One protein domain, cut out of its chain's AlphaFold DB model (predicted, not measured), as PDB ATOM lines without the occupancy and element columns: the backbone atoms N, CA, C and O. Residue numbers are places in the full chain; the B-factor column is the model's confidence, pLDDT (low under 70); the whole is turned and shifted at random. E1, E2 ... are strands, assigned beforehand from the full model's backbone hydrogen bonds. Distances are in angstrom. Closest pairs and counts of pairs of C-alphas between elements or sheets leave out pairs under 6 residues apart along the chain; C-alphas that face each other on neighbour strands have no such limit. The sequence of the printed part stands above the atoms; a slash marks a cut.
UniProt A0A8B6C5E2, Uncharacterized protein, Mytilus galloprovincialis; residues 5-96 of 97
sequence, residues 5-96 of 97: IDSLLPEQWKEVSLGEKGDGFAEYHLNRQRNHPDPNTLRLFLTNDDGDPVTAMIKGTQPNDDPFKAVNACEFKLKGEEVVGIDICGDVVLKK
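This is residues 5 to 96 of the 97 residues of an uncharacterized protein of Mytilus galloprovincialis (UniProt A0A8B6C5E2). One strongly twisted sheet of eight strands curls round on itself into a small, imperfectly closed barrel: E4, E2, E6 and E7 pair in turn, and E5, on the far side of E4, comes back close to E7. E8 and E1 carry the sheet on beyond E7, E3 pairs with one end of E4, and the long loop of residues 60 to 72 covers one side. The printed part has 92 residues with eight named strands, E1 to E8 in chain order, and no named helix; the class is all strand. The sheet is branched and its neighbour pairs are antiparallel. The whole is compact, with a radius of gyration of the C-alphas of 12.1 A and spans of 31 by 30 by 25 A.

Start at E1, residues 13 to 16, an edge strand beside E8, residues 91 to 95; look for N 14 and O 94, 3.0 A apart. E2, residues 25 to 30, has E6, residues 73 to 79, on one side, with N 76 and O 26 at 2.9 A, and E4, residues 41 to 47, on the other side, with N 29 and O 47 at 2.9 A. E3, residues 35 to 38, forms a hairpin with E4, where N 43 and O 35 are 2.8 A apart. E5, residues 53 to 59, forms a hairpin with E4 at 158 degrees between directions; N 44 and O 56 are 2.8 A apart. E3, E4 and E5 are a meander, each strand the antiparallel neighbour of the one before, and so are E6, E7, residues 82 to 88, and E8. In the second, find N 77 and O 85 at 2.9 A, and N 93 and O 86 at 2.9 A. The closest C-alphas of E5 and E7 are those of Met 57 and Glu 82, 5.0 A apart. E1 and E3 are apart.

Find C-alpha 13 at (268.492, 576.596, 454.960), where E1 begins. E2 is 14.7 A long from first to last C-alpha, E4 19.3 A, E5 19.7 A, E6 18.7 A, E7 17.1 A and E8 13.7 A; E1 and E3 are short. E4 begins at C-alpha 41, (281.572, 576.834, 453.963), and E8 ends at C-alpha 95, (269.102, 572.161, 456.017).

The two C-alphas farthest apart, those of Glu 11 and Asp 50, are 34.2 A from each other. The printed part has no cut. The link from E5 to E6 is long, with 13 residues. The mean pLDDT of the printed part is 94.9, and no printed residue is under 70.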
ATOM      1  N   ILE A   5     269.433 582.619 460.515       94.25
ATOM      2  CA  ILE A   5     269.125 582.430 459.095       94.25
ATOM      3  C   ILE A   5     269.734 583.522 458.203       94.25
ATOM      4  O   ILE A   5     270.042 583.243 457.046       94.25
ATOM      5  N   ASP A   6     269.978 584.728 458.729       94.12
ATOM      6  CA  ASP A   6     270.558 585.843 457.966       94.12
ATOM      7  C   ASP A   6     272.022 585.574 457.576       94.12
ATOM      8  O   ASP A   6     272.503 586.092 456.569       94.12
ATOM      9  N   SER A   7     272.719 584.726 458.339       94.81
ATOM     10  CA  SER A   7     274.097 584.285 458.069       94.81
ATOM     11  C   SER A   7     274.176 583.022 457.208       94.81
ATOM     12  O   SER A   7     275.266 582.504 456.943       94.81
ATOM     13  N   LEU A   8     273.036 582.507 456.745       96.44
ATOM     14  CA  LEU A   8     272.940 581.288 455.951       96.44
ATOM     15  C   LEU A   8     272.323 581.563 454.577       96.44
ATOM     16  O   LEU A   8     271.646 582.564 454.348       96.44
ATOM     17  N   LEU A   9     272.583 580.663 453.632       96.81
ATOM     18  CA  LEU A   9     271.997 580.712 452.301       96.81
ATOM     19  C   LEU A   9     270.530 580.248 452.357       96.81
ATOM     20  O   LEU A   9     270.276 579.068 452.639       96.81
ATOM     21  N   PRO A  10     269.548 581.124 452.078       95.25
ATOM     22  CA  PRO A  10     268.129 580.819 452.256       95.25
ATOM     23  C   PRO A  10     267.620 579.748 451.289       95.25
ATOM     24  O   PRO A  10     266.583 579.138 451.528       95.25
ATOM     25  N   GLU A  11     268.311 579.472 450.187       96.19
ATOM     26  CA  GLU A  11     267.994 578.370 449.279       96.19
ATOM     27  C   GLU A  11     268.393 576.998 449.841       96.19
ATOM     28  O   GLU A  11     267.817 575.993 449.429       96.19
ATOM     29  N   GLN A  12     269.310 576.947 450.816       97.12
ATOM     30  CA  GLN A  12     269.776 575.706 451.451       97.12
ATOM     31  C   GLN A  12     269.266 575.527 452.879       97.12
ATOM     32  O   GLN A  12     269.199 574.397 453.356       97.12
ATOM     33  N   TRP A  13     268.891 576.610 453.556       97.94
ATOM     34  CA  TRP A  13     268.492 576.596 454.960       97.94
ATOM     35  C   TRP A  13     267.089 577.158 455.144       97.94
ATOM     36  O   TRP A  13     266.620 577.993 454.370       97.94
ATOM     37  N   LYS A  14     266.388 576.662 456.160       97.19
ATOM     38  CA  LYS A  14     265.101 577.198 456.604       97.19
ATOM     39  C   LYS A  14     265.103 577.358 458.114       97.19
ATOM     40  O   LYS A  14     265.565 576.461 458.813       97.19
ATOM     41  N   GLU A  15     264.547 578.464 458.582       96.88
ATOM     42  CA  GLU A  15     264.166 578.628 459.982       96.88
ATOM     43  C   GLU A  15     262.963 577.724 460.280       96.88
ATOM     44  O   GLU A  15     262.096 577.524 459.420       96.88
ATOM     45  N   VAL A  16     262.942 577.128 461.467       96.44
ATOM     46  CA  VAL A  16     261.850 576.273 461.935       96.44
ATOM     47  C   VAL A  16     261.525 576.588 463.387       96.44
ATOM     48  O   VAL A  16     262.363 577.087 464.135       96.44
ATOM     49  N   SER A  17     260.306 576.268 463.816       94.19
ATOM     50  CA  SER A  17     259.964 576.371 465.233       94.19
ATOM     51  C   SER A  17     260.635 575.263 466.059       94.19
ATOM     52  O   SER A  17     260.964 574.191 465.547       94.19
ATOM     53  N   LEU A  18     260.764 575.470 467.374       91.62
ATOM     54  CA  LEU A  18     261.272 574.449 468.306       91.62
ATOM     55  C   LEU A  18     260.516 573.108 468.216       91.62
ATOM     56  O   LEU A  18     261.120 572.051 468.373       91.62
ATOM     57  N   GLY A  19     259.210 573.132 467.927       91.50
ATOM     58  CA  GLY A  19     258.409 571.913 467.749       91.50
ATOM     59  C   GLY A  19     258.733 571.137 466.465       91.50
ATOM     60  O   GLY A  19     258.445 569.947 466.376       91.50
ATOM     61  N   GLU A  20     259.354 571.794 465.485       92.62
ATOM     62  CA  GLU A  20     259.765 571.222 464.198       92.62
ATOM     63  C   GLU A  20     261.260 570.860 464.154       92.62
ATOM     64  O   GLU A  20     261.702 570.235 463.186       92.62
ATOM     65  N   LYS A  21     262.033 571.217 465.194       94.00
ATOM     66  CA  LYS A  21     263.463 570.888 465.353       94.00
ATOM     67  C   LYS A  21     263.723 569.390 465.148       94.00
ATOM     68  O   LYS A  21     264.641 569.003 464.422       94.00
ATOM     69  N   GLY A  22     262.867 568.549 465.731       93.12
ATOM     70  CA  GLY A  22     263.005 567.092 465.707       93.12
ATOM     71  C   GLY A  22     264.229 566.589 466.483       93.12
ATOM     72  O   GLY A  22     264.863 567.331 467.230       93.12
ATOM     73  N   ASP A  23     264.569 565.312 466.294       94.50
ATOM     74  CA  ASP A  23     265.611 564.633 467.079       94.50
ATOM     75  C   ASP A  23     267.022 564.754 466.477       94.50
ATOM     76  O   ASP A  23     267.206 565.115 465.305       94.50
ATOM     77  N   GLY A  24     268.029 564.353 467.261       95.06
ATOM     78  CA  GLY A  24     269.423 564.195 466.826       95.06
ATOM     79  C   GLY A  24     270.302 565.435 466.994       95.06
ATOM     80  O   GLY A  24     271.412 565.463 466.469       95.06
ATOM     81  N   PHE A  25     269.803 566.450 467.694       97.25
ATOM     82  CA  PHE A  25     270.610 567.564 468.175       97.25
ATOM     83  C   PHE A  25     271.369 567.152 469.434       97.25
ATOM     84  O   PHE A  25     270.833 566.431 470.275       97.25
ATOM     85  N   ALA A  26     272.608 567.614 469.544       96.75
ATOM     86  CA  ALA A  26     273.413 567.518 470.752       96.75
ATOM     87  C   ALA A  26     274.122 568.855 470.978       96.75
ATOM     88  O   ALA A  26     274.396 569.572 470.011       96.75
ATOM     89  N   GLU A  27     274.398 569.191 472.236       96.69
ATOM     90  CA  GLU A  27     275.167 570.384 472.585       96.69
ATOM     91  C   GLU A  27     276.645 570.181 472.236       96.69
ATOM     92  O   GLU A  27     277.205 569.094 472.384       96.69
ATOM     93  N   TYR A  28     277.272 571.237 471.724       97.00
ATOM     94  CA  TYR A  28     278.708 571.271 471.507       97.00
ATOM     95  C   TYR A  28     279.275 572.616 471.933       97.00
ATOM     96  O   TYR A  28     278.721 573.679 471.634       97.00
ATOM     97  N   HIS A  29     280.461 572.576 472.530       96.19
ATOM     98  CA  HIS A  29     281.273 573.761 472.740       96.19
ATOM     99  C   HIS A  29     282.031 574.118 471.463       96.19
ATOM    100  O   HIS A  29     282.696 573.274 470.857       96.19
ATOM    101  N   LEU A  30     281.962 575.385 471.057       94.12
ATOM    102  CA  LEU A  30     282.664 575.872 469.879       94.12
ATOM    103  C   LEU A  30     284.065 576.344 470.246       94.12
ATOM    104  O   LEU A  30     284.252 577.273 471.036       94.12
ATOM    105  N   ASN A  31     285.065 575.794 469.568       90.50
ATOM    106  CA  ASN A  31     286.380 576.407 469.543       90.50
ATOM    107  C   ASN A  31     286.336 577.688 468.683       90.50
ATOM    108  O   ASN A  31     285.628 577.781 467.676       90.50
ATOM    109  N   ARG A  32     287.120 578.696 469.074       85.88
ATOM    110  CA  ARG A  32     287.239 579.976 468.355       85.88
ATOM    111  C   ARG A  32     288.072 579.872 467.075       85.88
ATOM    112  O   ARG A  32     288.031 580.784 466.258       85.88
ATOM    113  N   GLN A  33     288.820 578.784 466.887       86.62
ATOM    114  CA  GLN A  33     289.679 578.560 465.718       86.62
ATOM    115  C   GLN A  33     288.906 578.073 464.479       86.62
ATOM    116  O   GLN A  33     289.247 577.055 463.885       86.62
ATOM    117  N   ARG A  34     287.857 578.789 464.073       89.56
ATOM    118  CA  ARG A  34     287.069 578.455 462.877       89.56
ATOM    119  C   ARG A  34     287.750 578.963 461.607       89.56
ATOM    120  O   ARG A  34     288.511 579.929 461.653       89.56
ATOM    121  N   ASN A  35     287.490 578.316 460.474       93.69
ATOM    122  CA  ASN A  35     287.998 578.779 459.181       93.69
ATOM    123  C   ASN A  35     287.011 578.537 458.037       93.69
ATOM    124  O   ASN A  35     286.128 577.687 458.128       93.69
ATOM    125  N   HIS A  36     287.211 579.284 456.954       95.56
ATOM    126  CA  HIS A  36     286.462 579.168 455.711       95.56
ATOM    127  C   HIS A  36     287.313 578.441 454.666       95.56
ATOM    128  O   HIS A  36     288.228 579.054 454.110       95.56
ATOM    129  N   PRO A  37     287.080 577.140 454.408       95.00
ATOM    130  CA  PRO A  37     287.779 576.437 453.332       95.00
ATOM    131  C   PRO A  37     287.369 576.950 451.941       95.00
ATOM    132  O   PRO A  37     288.159 576.868 451.003       95.00
ATOM    133  N   ASP A  38     286.159 577.495 451.820       97.06
ATOM    134  CA  ASP A  38     285.633 578.204 450.654       97.06
ATOM    135  C   ASP A  38     284.630 579.284 451.127       97.06
ATOM    136  O   ASP A  38     284.253 579.270 452.304       97.06
ATOM    137  N   PRO A  39     284.194 580.223 450.262       96.94
ATOM    138  CA  PRO A  39     283.353 581.343 450.683       96.94
ATOM    139  C   PRO A  39     282.048 580.947 451.379       96.94
ATOM    140  O   PRO A  39     281.597 581.681 452.247       96.94
ATOM    141  N   ASN A  40     281.430 579.817 451.031       97.44
ATOM    142  CA  ASN A  40     280.113 579.426 451.545       97.44
ATOM    143  C   ASN A  40     280.179 578.227 452.495       97.44
ATOM    144  O   ASN A  40     279.148 577.609 452.783       97.44
ATOM    145  N   THR A  41     281.371 577.894 452.983       96.81
ATOM    146  CA  THR A  41     281.572 576.834 453.963       96.81
ATOM    147  C   THR A  41     282.272 577.390 455.194       96.81
ATOM    148  O   THR A  41     283.270 578.101 455.093       96.81
ATOM    149  N   LEU A  42     281.783 577.013 456.372       96.75
ATOM    150  CA  LEU A  42     282.429 577.269 457.654       96.75
ATOM    151  C   LEU A  42     282.818 575.934 458.289       96.75
ATOM    152  O   LEU A  42     281.968 575.080 458.550       96.75
ATOM    153  N   ARG A  43     284.116 575.747 458.538       97.12
ATOM    154  CA  ARG A  43     284.639 574.610 459.295       97.12
ATOM    155  C   ARG A  43     284.683 574.962 460.776       97.12
ATOM    156  O   ARG A  43     285.319 575.940 461.179       97.12
ATOM    157  N   LEU A  44     284.040 574.121 461.571       96.38
ATOM    158  CA  LEU A  44     283.979 574.196 463.019       96.38
ATOM    159  C   LEU A  44     284.876 573.128 463.644       96.38
ATOM    160  O   LEU A  44     284.920 571.986 463.184       96.38
ATOM    161  N   PHE A  45     285.535 573.509 464.732       95.50
ATOM    162  CA  PHE A  45     286.147 572.574 465.666       95.50
ATOM    163  C   PHE A  45     285.339 572.645 466.952       95.50
ATOM    164  O   PHE A  45     285.202 573.714 467.550       95.50
ATOM    165  N   LEU A  46     284.754 571.517 467.313       95.62
ATOM    166  CA  LEU A  46     283.775 571.365 468.372       95.62
ATOM    167  C   LEU A  46     284.323 570.431 469.449       95.62
ATOM    168  O   LEU A  46     285.209 569.614 469.189       95.62
ATOM    169  N   THR A  47     283.763 570.530 470.645       96.69
ATOM    170  CA  THR A  47     283.955 569.557 471.721       96.69
ATOM    171  C   THR A  47     282.580 569.121 472.199       96.69
ATOM    172  O   THR A  47     281.743 569.981 472.476       96.69
ATOM    173  N   ASN A  48     282.325 567.813 472.213       94.56
ATOM    174  CA  ASN A  48     281.076 567.257 472.740       94.56
ATOM    175  C   ASN A  48     281.110 567.187 474.282       94.56
ATOM    176  O   ASN A  48     282.130 567.499 474.902       94.56
ATOM    177  N   ASP A  49     280.014 566.740 474.892       90.56
ATOM    178  CA  ASP A  49     279.894 566.608 476.353       90.56
ATOM    179  C   ASP A  49     280.893 565.616 476.972       90.56
ATOM    180  O   ASP A  49     281.300 565.781 478.122       90.56
ATOM    181  N   ASP A  50     281.336 564.618 476.204       92.25
ATOM    182  CA  ASP A  50     282.350 563.645 476.633       92.25
ATOM    183  C   ASP A  50     283.780 564.224 476.605       92.25
ATOM    184  O   ASP A  50     284.729 563.594 477.076       92.25
ATOM    185  N   GLY A  51     283.952 565.443 476.083       91.56
ATOM    186  CA  GLY A  51     285.249 566.097 475.919       91.56
ATOM    187  C   GLY A  51     285.999 565.685 474.648       91.56
ATOM    188  O   GLY A  51     287.138 566.115 474.444       91.56
ATOM    189  N   ASP A  52     285.373 564.897 473.775       94.00
ATOM    190  CA  ASP A  52     285.960 564.459 472.518       94.00
ATOM    191  C   ASP A  52     285.927 565.582 471.469       94.00
ATOM    192  O   ASP A  52     284.911 566.272 471.291       94.00
ATOM    193  N   PRO A  53     287.029 565.777 470.724       95.06
ATOM    194  CA  PRO A  53     287.064 566.738 469.638       95.06
ATOM    195  C   PRO A  53     286.260 566.228 468.439       95.06
ATOM    196  O   PRO A  53     286.456 565.112 467.958       95.06
ATOM    197  N   VAL A  54     285.416 567.094 467.888       95.62
ATOM    198  CA  VAL A  54     284.618 566.831 466.687       95.62
ATOM    199  C   VAL A  54     284.905 567.914 465.655       95.62
ATOM    200  O   VAL A  54     284.949 569.100 465.969       95.62
ATOM    201  N   THR A  55     285.110 567.527 464.399       96.19
ATOM    202  CA  THR A  55     285.176 568.484 463.286       96.19
ATOM    203  C   THR A  55     283.856 568.449 462.535       96.19
ATOM    204  O   THR A  55     283.372 567.374 462.188       96.19
ATOM    205  N   ALA A  56     283.282 569.623 462.283       97.06
ATOM    206  CA  ALA A  56     282.024 569.750 461.560       97.06
ATOM    207  C   ALA A  56     282.103 570.839 460.484       97.06
ATOM    208  O   ALA A  56     282.892 571.780 460.575       97.06
ATOM    209  N   MET A  57     281.283 570.717 459.447       97.19
ATOM    210  CA  MET A  57     281.224 571.637 458.320       97.19
ATOM    211  C   MET A  57     279.799 572.124 458.105       97.19
ATOM    212  O   MET A  57     278.889 571.333 457.853       97.19
ATOM    213  N   ILE A  58     279.630 573.441 458.125       97.19
ATOM    214  CA  ILE A  58     278.406 574.097 457.682       97.19
ATOM    215  C   ILE A  58     278.617 574.492 456.234       97.19
ATOM    216  O   ILE A  58     279.440 575.353 455.939       97.19
ATOM    217  N   LYS A  59     277.874 573.857 455.333       96.50
ATOM    218  CA  LYS A  59     277.810 574.250 453.923       96.50
ATOM    219  C   LYS A  59     276.594 575.140 453.705       96.50
ATOM    220  O   LYS A  59     275.514 574.828 454.208       96.50
ATOM    221  N   GLY A  60     276.762 576.187 452.913       96.19
ATOM    222  CA  GLY A  60     275.719 577.158 452.612       96.19
ATOM    223  C   GLY A  60     275.620 578.272 453.650       96.19
ATOM    224  O   GLY A  60     274.515 578.651 454.022       96.19
ATOM    225  N   THR A  61     276.754 578.780 454.130       96.75
ATOM    226  CA  THR A  61     276.808 580.060 454.850       96.75
ATOM    227  C   THR A  61     276.760 581.222 453.861       96.75
ATOM    228  O   THR A  61     277.122 581.060 452.691       96.75
ATOM    229  N   GLN A  62     276.385 582.415 454.321       96.88
ATOM    230  CA  GLN A  62     276.690 583.633 453.571       96.88
ATOM    231  C   GLN A  62     278.214 583.756 453.352       96.88
ATOM    232  O   GLN A  62     278.995 583.215 454.148       96.88
ATOM    233  N   PRO A  63     278.663 584.423 452.269       96.88
ATOM    234  CA  PRO A  63     280.077 584.492 451.914       96.88
ATOM    235  C   PRO A  63     280.983 585.008 453.044       96.88
ATOM    236  O   PRO A  63     280.921 586.182 453.402       96.88
ATOM    237  N   ASN A  64     281.879 584.148 453.540       93.50
ATOM    238  CA  ASN A  64     282.831 584.405 454.632       93.50
ATOM    239  C   ASN A  64     282.185 584.870 455.951       93.50
ATOM    240  O   ASN A  64     282.834 585.569 456.734       93.50
ATOM    241  N   ASP A  65     280.916 584.525 456.179       93.38
ATOM    242  CA  ASP A  65     280.203 584.911 457.393       93.38
ATOM    243  C   ASP A  65     280.335 583.860 458.509       93.38
ATOM    244  O   ASP A  65     280.320 582.655 458.254       93.38
ATOM    245  N   ASP A  66     280.437 584.320 459.757       91.94
ATOM    246  CA  ASP A  66     280.538 583.475 460.955       91.94
ATOM    247  C   ASP A  66     279.402 583.815 461.936       91.94
ATOM    248  O   ASP A  66     279.572 584.708 462.782       91.94
ATOM    249  N   PRO A  67     278.270 583.078 461.892       89.19
ATOM    250  CA  PRO A  67     277.150 583.313 462.804       89.19
ATOM    251  C   PRO A  67     277.491 583.047 464.277       89.19
ATOM    252  O   PRO A  67     276.743 583.434 465.171       89.19
ATOM    253  N   PHE A  68     278.637 582.421 464.567       91.62
ATOM    254  CA  PHE A  68     279.015 581.985 465.909       91.62
ATOM    255  C   PHE A  68     280.091 582.861 466.554       91.62
ATOM    256  O   PHE A  68     280.695 582.480 467.563       91.62
ATOM    257  N   LYS A  69     280.374 584.050 466.007       85.69
ATOM    258  CA  LYS A  69     281.427 584.947 466.523       85.69
ATOM    259  C   LYS A  69     281.302 585.255 468.022       85.69
ATOM    260  O   LYS A  69     282.318 585.419 468.694       85.69
ATOM    261  N   ALA A  70     280.077 585.305 468.542       86.38
ATOM    262  CA  ALA A  70     279.775 585.552 469.954       86.38
ATOM    263  C   ALA A  70     279.126 584.345 470.667       86.38
ATOM    264  O   ALA A  70     278.579 584.505 471.756       86.38
ATOM    265  N   VAL A  71     279.186 583.152 470.069       90.88
ATOM    266  CA  VAL A  71     278.549 581.932 470.584       90.88
ATOM    267  C   VAL A  71     279.630 580.975 471.088       90.88
ATOM    268  O   VAL A  71     280.574 580.657 470.365       90.88
ATOM    269  N   ASN A  72     279.513 580.545 472.349       91.56
ATOM    270  CA  ASN A  72     280.469 579.623 472.984       91.56
ATOM    271  C   ASN A  72     280.003 578.160 472.937       91.56
ATOM    272  O   ASN A  72     280.834 577.256 472.937       91.56
ATOM    273  N   ALA A  73     278.692 577.939 472.935       94.00
ATOM    274  CA  ALA A  73     278.055 576.634 472.867       94.00
ATOM    275  C   ALA A  73     276.728 576.786 472.125       94.00
ATOM    276  O   ALA A  73     276.075 577.826 472.254       94.00
ATOM    277  N   CYS A  74     276.361 575.781 471.344       95.44
ATOM    278  CA  CYS A  74     275.032 575.665 470.759       95.44
ATOM    279  C   CYS A  74     274.772 574.209 470.373       95.44
ATOM    280  O   CYS A  74     275.680 573.373 470.410       95.44
ATOM    281  N   GLU A  75     273.538 573.901 469.996       97.19
ATOM    282  CA  GLU A  75     273.190 572.544 469.605       97.19
ATOM    283  C   GLU A  75     273.353 572.357 468.095       97.19
ATOM    284  O   GLU A  75     272.903 573.172 467.284       97.19
ATOM    285  N   PHE A  76     273.970 571.243 467.707       97.62
ATOM    286  CA  PHE A  76     274.121 570.850 466.311       97.62
ATOM    287  C   PHE A  76     273.504 569.482 466.064       97.62
ATOM    288  O   PHE A  76     273.651 568.552 466.858       97.62
ATOM    289  N   LYS A  77     272.884 569.339 464.895       97.56
ATOM    290  CA  LYS A  77     272.534 568.045 464.315       97.56
ATOM    291  C   LYS A  77     273.528 567.711 463.216       97.56
ATOM    292  O   LYS A  77     273.622 568.430 462.217       97.56
ATOM    293  N   LEU A  78     274.256 566.613 463.397       97.00
ATOM    294  CA  LEU A  78     275.325 566.187 462.496       97.00
ATOM    295  C   LEU A  78     274.918 564.959 461.674       97.00
ATOM    296  O   LEU A  78     274.239 564.053 462.157       97.00
ATOM    297  N   LYS A  79     275.372 564.910 460.420       96.38
ATOM    298  CA  LYS A  79     275.324 563.732 459.546       96.38
ATOM    299  C   LYS A  79     276.744 563.439 459.061       96.38
ATOM    300  O   LYS A  79     277.175 563.939 458.024       96.38
ATOM    301  N   GLY A  80     277.482 562.648 459.840       94.56
ATOM    302  CA  GLY A  80     278.938 562.567 459.702       94.56
ATOM    303  C   GLY A  80     279.567 563.898 460.117       94.56
ATOM    304  O   GLY A  80     279.212 564.438 461.156       94.56
ATOM    305  N   GLU A  81     280.443 564.453 459.282       95.50
ATOM    306  CA  GLU A  81     281.042 565.777 459.518       95.50
ATOM    307  C   GLU A  81     280.157 566.940 459.038       95.50
ATOM    308  O   GLU A  81     280.508 568.099 459.219       95.50
ATOM    309  N   GLU A  82     279.025 566.682 458.383       96.94
ATOM    310  CA  GLU A  82     278.163 567.748 457.867       96.94
ATOM    311  C   GLU A  82     277.131 568.193 458.905       96.94
ATOM    312  O   GLU A  82     276.394 567.377 459.460       96.94
ATOM    313  N   VAL A  83     277.035 569.505 459.117       97.75
ATOM    314  CA  VAL A  83     275.968 570.116 459.908       97.75
ATOM    315  C   VAL A  83     274.702 570.184 459.060       97.75
ATOM    316  O   VAL A  83     274.697 570.766 457.974       97.75
ATOM    317  N   VAL A  84     273.619 569.597 459.568       97.88
ATOM    318  CA  VAL A  84     272.297 569.584 458.915       97.88
ATOM    319  C   VAL A  84     271.212 570.275 459.745       97.88
ATOM    320  O   VAL A  84     270.094 570.459 459.266       97.88
ATOM    321  N   GLY A  85     271.538 570.682 460.970       97.88
ATOM    322  CA  GLY A  85     270.689 571.503 461.823       97.88
ATOM    323  C   GLY A  85     271.522 572.258 462.851       97.88
ATOM    324  O   GLY A  85     272.546 571.745 463.308       97.88
ATOM    325  N   ILE A  86     271.094 573.473 463.174       97.81
ATOM    326  CA  ILE A  86     271.740 574.361 464.144       97.81
ATOM    327  C   ILE A  86     270.632 574.957 465.015       97.81
ATOM    328  O   ILE A  86     269.608 575.379 464.485       97.81
ATOM    329  N   ASP A  87     270.833 574.975 466.327       96.88
ATOM    330  CA  ASP A  87     269.963 575.663 467.281       96.88
ATOM    331  C   ASP A  87     270.823 576.534 468.197       96.88
ATOM    332  O   ASP A  87     271.661 576.031 468.952       96.88
ATOM    333  N   ILE A  88     270.625 577.851 468.099       94.44
ATOM    334  CA  ILE A  88     271.258 578.839 468.970       94.44
ATOM    335  C   ILE A  88     270.176 579.453 469.854       94.44
ATOM    336  O   ILE A  88     269.489 580.393 469.459       94.44
ATOM    337  N   CYS A  89     270.050 578.949 471.082       90.44
ATOM    338  CA  CYS A  89     269.117 579.474 472.086       90.44
ATOM    339  C   CYS A  89     267.650 579.541 471.602       90.44
ATOM    340  O   CYS A  89     266.925 580.472 471.957       90.44
ATOM    341  N   GLY A  90     267.212 578.567 470.805       92.00
ATOM    342  CA  GLY A  90     265.864 578.473 470.248       92.00
ATOM    343  C   GLY A  90     265.685 579.102 468.865       92.00
ATOM    344  O   GLY A  90     264.594 578.994 468.306       92.00
ATOM    345  N   ASP A  91     266.727 579.718 468.304       94.75
ATOM    346  CA  ASP A  91     266.787 580.086 466.889       94.75
ATOM    347  C   ASP A  91     267.258 578.866 466.082       94.75
ATOM    348  O   ASP A  91     268.453 578.549 466.035       94.75
ATOM    349  N   VAL A  92     266.289 578.115 465.546       96.94
ATOM    350  CA  VAL A  92     266.521 576.808 464.926       96.94
ATOM    351  C   VAL A  92     266.476 576.916 463.413       96.94
ATOM    352  O   VAL A  92     265.471 577.313 462.821       96.94
ATOM    353  N   VAL A  93     267.530 576.429 462.769       97.44
ATOM    354  CA  VAL A  93     267.594 576.281 461.315       97.44
ATOM    355  C   VAL A  93     267.889 574.838 460.932       97.44
ATOM    356  O   VAL A  93     268.718 574.154 461.536       97.44
ATOM    357  N   LEU A  94     267.217 574.370 459.884       97.75
ATOM    358  CA  LEU A  94     267.422 573.051 459.299       97.75
ATOM    359  C   LEU A  94     267.845 573.178 457.843       97.75
ATOM    360  O   LEU A  94     267.336 574.022 457.095       97.75
ATOM    361  N   LYS A  95     268.739 572.287 457.422       96.81
ATOM    362  CA  LYS A  95     269.102 572.161 456.017       96.81
ATOM    363  C   LYS A  95     267.910 571.622 455.227       96.81
ATOM    364  O   LYS A  95     267.256 570.659 455.638       96.81
ATOM    365  N   LYS A  96     267.601 572.258 454.101       95.56
ATOM    366  CA  LYS A  96     266.581 571.797 453.159       95.56
ATOM    367  C   LYS A  96     267.079 570.517 452.486       95.56
ATOM    368  O   LYS A  96     268.240 570.432 452.087       95.56
TER     369      LYS A  96